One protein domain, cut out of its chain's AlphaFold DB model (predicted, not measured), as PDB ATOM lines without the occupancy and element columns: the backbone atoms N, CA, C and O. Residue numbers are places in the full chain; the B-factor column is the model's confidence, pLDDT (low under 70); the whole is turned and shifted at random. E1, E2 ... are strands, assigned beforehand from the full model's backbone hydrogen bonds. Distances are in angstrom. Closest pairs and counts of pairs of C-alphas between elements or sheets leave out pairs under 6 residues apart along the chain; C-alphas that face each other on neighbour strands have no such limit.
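AT A GLANCE: This is residues 157 to 196 of the 395 residues of an uncharacterized protein of Trichoderma arundinaceum (UniProt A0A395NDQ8). A twisted four-strand antiparallel sheet, in order E3, E4, E5, E6, has the hairpin E1-E2 over one face of its E3-E4 half, loosely and only partly face to face. The 40 printed residues, all strand by class, hold E1 to E6 in order. The whole is compact, with a radius of gyration of the C-alphas of 9.1 A and spans of 23 by 19 by 15 A.

HOW THE PARTS SIT: E1, residues 157 to 159, and E2, 162 to 165, form an antiparallel hairpin; N 157 and O 164 are 2.9 A apart. E3, 171 to 175, E4, 178 to 183, E5, 186 to 189, and E6, 192 to 195, form a meander, each the antiparallel neighbour of the one before. Within hydrogen-bond range are N 173 and O 180, 2.8 A, N 181 and O 188, 2.8 A, and N 189 and O 192, 2.9 A. The closest C-alphas of E1 and E3, Val 159 and Val 175, are 7.3 A apart.

IN THESE COORDINATES: E1 begins at C-alpha 157 (149.868, 196.823, 171.620). E4 measures 16.4 A, E3 12.7 A. E6 ends at C-alpha 195 (159.009, 188.456, 172.332).

THE WHOLE: The printed part has no cut and its links are tight. Residues 166 to 170 are among 14 under pLDDT 70.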
ATOM      1  N   VAL A 157     148.916 196.716 172.721       71.25
ATOM      2  CA  VAL A 157     149.868 196.823 171.620       71.25
ATOM      3  C   VAL A 157     149.345 197.787 170.570       71.25
ATOM      4  O   VAL A 157     148.182 197.738 170.187       71.25
ATOM      5  N   VAL A 158     150.218 198.656 170.081       72.38
ATOM      6  CA  VAL A 158     149.958 199.513 168.930       72.38
ATOM      7  C   VAL A 158     150.669 198.909 167.730       72.38
ATOM      8  O   VAL A 158     151.890 198.762 167.749       72.38
ATOM      9  N   VAL A 159     149.905 198.561 166.696       74.50
ATOM     10  CA  VAL A 159     150.404 198.080 165.402       74.50
ATOM     11  C   VAL A 159     149.894 199.031 164.332       74.50
ATOM     12  O   VAL A 159     148.685 199.179 164.174       74.50
ATOM     13  N   ASP A 160     150.800 199.690 163.611       74.88
ATOM     14  CA  ASP A 160     150.445 200.606 162.511       74.88
ATOM     15  C   ASP A 160     149.431 201.701 162.915       74.88
ATOM     16  O   ASP A 160     148.469 202.001 162.210       74.88
ATOM     17  N   GLY A 161     149.586 202.239 164.129       64.94
ATOM     18  CA  GLY A 161     148.678 203.236 164.709       64.94
ATOM     19  C   GLY A 161     147.354 202.684 165.255       64.94
ATOM     20  O   GLY A 161     146.607 203.435 165.878       64.94
ATOM     21  N   SER A 162     147.069 201.390 165.084       67.69
ATOM     22  CA  SER A 162     145.895 200.726 165.662       67.69
ATOM     23  C   SER A 162     146.230 200.100 167.014       67.69
ATOM     24  O   SER A 162     147.135 199.271 167.111       67.69
ATOM     25  N   THR A 163     145.481 200.466 168.054       72.69
ATOM     26  CA  THR A 163     145.617 199.885 169.396       72.69
ATOM     27  C   THR A 163     144.798 198.602 169.510       72.69
ATOM     28  O   THR A 163     143.605 198.584 169.212       72.69
ATOM     29  N   LEU A 164     145.435 197.530 169.969       70.06
ATOM     30  CA  LEU A 164     144.860 196.205 170.168       70.06
ATOM     31  C   LEU A 164     145.145 195.721 171.594       70.06
ATOM     32  O   LEU A 164     146.180 196.047 172.177       70.06
ATOM     33  N   ASN A 165     144.249 194.897 172.137       70.81
ATOM     34  CA  ASN A 165     144.435 194.267 173.443       70.81
ATOM     35  C   ASN A 165     145.073 192.882 173.300       70.81
ATOM     36  O   ASN A 165     144.622 192.049 172.513       70.81
ATOM     37  N   ILE A 166     146.097 192.629 174.109       65.19
ATOM     38  CA  ILE A 166     146.723 191.322 174.278       65.19
ATOM     39  C   ILE A 166     145.864 190.536 175.271       65.19
ATOM     40  O   ILE A 166     145.803 190.859 176.455       65.19
ATOM     41  N   ALA A 167     145.172 189.516 174.770       60.69
ATOM     42  CA  ALA A 167     144.410 188.589 175.594       60.69
ATOM     43  C   ALA A 167     145.310 187.474 176.151       60.69
ATOM     44  O   ALA A 167     146.352 187.150 175.580       60.69
ATOM     45  N   SER A 168     144.862 186.830 177.230       54.12
ATOM     46  CA  SER A 168     145.530 185.659 177.821       54.12
ATOM     47  C   SER A 168     145.603 184.471 176.854       54.12
ATOM     48  O   SER A 168     146.461 183.601 176.985       54.12
ATOM     49  N   GLN A 169     144.696 184.426 175.875       55.94
ATOM     50  CA  GLN A 169     144.679 183.435 174.808       55.94
ATOM     51  C   GLN A 169     145.266 184.012 173.525       55.94
ATOM     52  O   GLN A 169     145.104 185.192 173.216       55.94
ATOM     53  N   LYS A 170     145.916 183.150 172.743       69.25
ATOM     54  CA  LYS A 170     146.497 183.536 171.463       69.25
ATOM     55  C   LYS A 170     145.395 183.864 170.450       69.25
ATOM     56  O   LYS A 170     144.657 182.975 170.033       69.25
ATOM     57  N   VAL A 171     145.330 185.113 170.004       76.12
ATOM     58  CA  VAL A 171     144.364 185.609 169.013       76.12
ATOM     59  C   VAL A 171     145.085 185.941 167.711       76.12
ATOM     60  O   VAL A 171     146.202 186.447 167.709       76.12
ATOM     61  N   THR A 172     144.446 185.658 166.576       81.56
ATOM     62  CA  THR A 172     144.894 186.138 165.260       81.56
ATOM     63  C   THR A 172     143.889 187.157 164.744       81.56
ATOM     64  O   THR A 172     142.696 186.875 164.706       81.56
ATOM     65  N   THR A 173     144.373 188.321 164.331       84.12
ATOM     66  CA  THR A 173     143.585 189.403 163.738       84.12
ATOM     67  C   THR A 173     144.274 189.947 162.483       84.12
ATOM     68  O   THR A 173     145.359 189.494 162.106       84.12
ATOM     69  N   SER A 174     143.630 190.897 161.811       83.62
ATOM     70  CA  SER A 174     144.196 191.638 160.688       83.62
ATOM     71  C   SER A 174     144.199 193.130 160.999       83.62
ATOM     72  O   SER A 174     143.174 193.675 161.400       83.62
ATOM     73  N   VAL A 175     145.342 193.785 160.802       81.25
ATOM     74  CA  VAL A 175     145.480 195.246 160.885       81.25
ATOM     75  C   VAL A 175     145.968 195.728 159.532       81.25
ATOM     76  O   VAL A 175     147.005 195.269 159.056       81.25
ATOM     77  N   ASN A 176     145.196 196.600 158.880       82.62
ATOM     78  CA  ASN A 176     145.503 197.124 157.543       82.62
ATOM     79  C   ASN A 176     145.875 196.030 156.516       82.62
ATOM     80  O   ASN A 176     146.773 196.196 155.695       82.62
ATOM     81  N   GLY A 177     145.187 194.882 156.570       80.56
ATOM     82  CA  GLY A 177     145.394 193.755 155.651       80.56
ATOM     83  C   GLY A 177     146.566 192.831 156.002       80.56
ATOM     84  O   GLY A 177     146.769 191.835 155.308       80.56
ATOM     85  N   ARG A 178     147.312 193.115 157.076       81.81
ATOM     86  CA  ARG A 178     148.424 192.286 157.560       81.81
ATOM     87  C   ARG A 178     147.981 191.384 158.692       81.81
ATOM     88  O   ARG A 178     147.235 191.804 159.576       81.81
ATOM     89  N   ARG A 179     148.483 190.150 158.699       84.81
ATOM     90  CA  ARG A 179     148.162 189.183 159.749       84.81
ATOM     91  C   ARG A 179     148.912 189.553 161.025       84.81
ATOM     92  O   ARG A 179     150.139 189.520 161.046       84.81
ATOM     93  N   VAL A 180     148.169 189.818 162.092       84.31
ATOM     94  CA  VAL A 180     148.704 190.090 163.427       84.31
ATOM     95  C   VAL A 180     148.308 188.955 164.361       84.31
ATOM     96  O   VAL A 180     147.145 188.566 164.423       84.31
ATOM     97  N   VAL A 181     149.268 188.398 165.087       79.88
ATOM     98  CA  VAL A 181     149.031 187.363 166.095       79.88
ATOM     99  C   VAL A 181     149.431 187.917 167.451       79.88
ATOM    100  O   VAL A 181     150.566 188.338 167.634       79.88
ATOM    101  N   LEU A 182     148.504 187.902 168.398       76.62
ATOM    102  CA  LEU A 182     148.684 188.391 169.758       76.62
ATOM    103  C   LEU A 182     148.643 187.202 170.708       76.62
ATOM    104  O   LEU A 182     147.744 186.375 170.601       76.62
ATOM    105  N   GLY A 183     149.592 187.100 171.626       61.75
ATOM    106  CA  GLY A 183     149.586 186.094 172.680       61.75
ATOM    107  C   GLY A 183     150.399 186.552 173.883       61.75
ATOM    108  O   GLY A 183     151.129 187.541 173.823       61.75
ATOM    109  N   THR A 184     150.281 185.818 174.981       63.12
ATOM    110  CA  THR A 184     151.070 186.051 176.194       63.12
ATOM    111  C   THR A 184     152.564 185.995 175.875       63.12
ATOM    112  O   THR A 184     153.079 185.000 175.362       63.12
ATOM    113  N   GLY A 185     153.247 187.124 176.085       63.19
ATOM    114  CA  GLY A 185     154.672 187.307 175.801       63.19
ATOM    115  C   GLY A 185     155.079 187.305 174.319       63.19
ATOM    116  O   GLY A 185     156.276 187.374 174.036       63.19
ATOM    117  N   ILE A 186     154.135 187.238 173.366       70.38
ATOM    118  CA  ILE A 186     154.438 187.265 171.923       70.38
ATOM    119  C   ILE A 186     153.486 188.156 171.109       70.38
ATOM    120  O   ILE A 186     152.264 188.077 171.216       70.38
ATOM    121  N   VAL A 187     154.048 188.995 170.242       74.69
ATOM    122  CA  VAL A 187     153.312 189.662 169.158       74.69
ATOM    123  C   VAL A 187     153.984 189.283 167.852       74.69
ATOM    124  O   VAL A 187     155.200 189.385 167.732       74.69
ATOM    125  N   ALA A 188     153.210 188.843 166.867       79.31
ATOM    126  CA  ALA A 188     153.700 188.574 165.525       79.31
ATOM    127  C   ALA A 188     152.988 189.457 164.504       79.31
ATOM    128  O   ALA A 188     151.767 189.593 164.561       79.31
ATOM    129  N   VAL A 189     153.737 189.985 163.541       79.69
ATOM    130  CA  VAL A 189     153.195 190.590 162.321       79.69
ATOM    131  C   VAL A 189     153.793 189.825 161.146       79.69
ATOM    132  O   VAL A 189     155.011 189.684 161.030       79.69
ATOM    133  N   ASP A 190     152.930 189.272 160.299       79.94
ATOM    134  CA  ASP A 190     153.297 188.372 159.205       79.94
ATOM    135  C   ASP A 190     154.082 187.130 159.683       79.94
ATOM    136  O   ASP A 190     153.485 186.197 160.229       79.94
ATOM    137  N   ARG A 191     155.403 187.081 159.454       77.12
ATOM    138  CA  ARG A 191     156.295 185.987 159.897       77.12
ATOM    139  C   ARG A 191     157.293 186.420 160.971       77.12
ATOM    140  O   ARG A 191     158.068 185.586 161.429       77.12
ATOM    141  N   GLU A 192     157.288 187.694 161.351       65.00
ATOM    142  CA  GLU A 192     158.217 188.244 162.333       65.00
ATOM    143  C   GLU A 192     157.543 188.352 163.694       65.00
ATOM    144  O   GLU A 192     156.364 188.694 163.800       65.00
ATOM    145  N   THR A 193     158.301 188.048 164.743       75.69
ATOM    146  CA  THR A 193     157.808 187.974 166.118       75.69
ATOM    147  C   THR A 193     158.638 188.848 167.037       75.69
ATOM    148  O   THR A 193     159.864 188.759 167.039       75.69
ATOM    149  N   LEU A 194     157.959 189.615 167.878       64.19
ATOM    150  CA  LEU A 194     158.527 190.294 169.025       64.19
ATOM    151  C   LEU A 194     158.150 189.506 170.279       64.19
ATOM    152  O   LEU A 194     156.970 189.271 170.550       64.19
ATOM    153  N   ILE A 195     159.167 189.089 171.025       65.75
ATOM    154  CA  ILE A 195     159.009 188.456 172.332       65.75
ATOM    155  C   ILE A 195     159.154 189.551 173.378       65.75
ATOM    156  O   ILE A 195     160.066 190.374 173.302       65.75
ATOM    157  N   PHE A 196     158.260 189.560 174.352       58.16
ATOM    158  CA  PHE A 196     158.288 190.498 175.462       58.16
ATOM    159  C   PHE A 196     157.963 189.753 176.752       58.16
ATOM    160  O   PHE A 196     157.443 188.636 176.729       58.16
TER     161      PHE A 196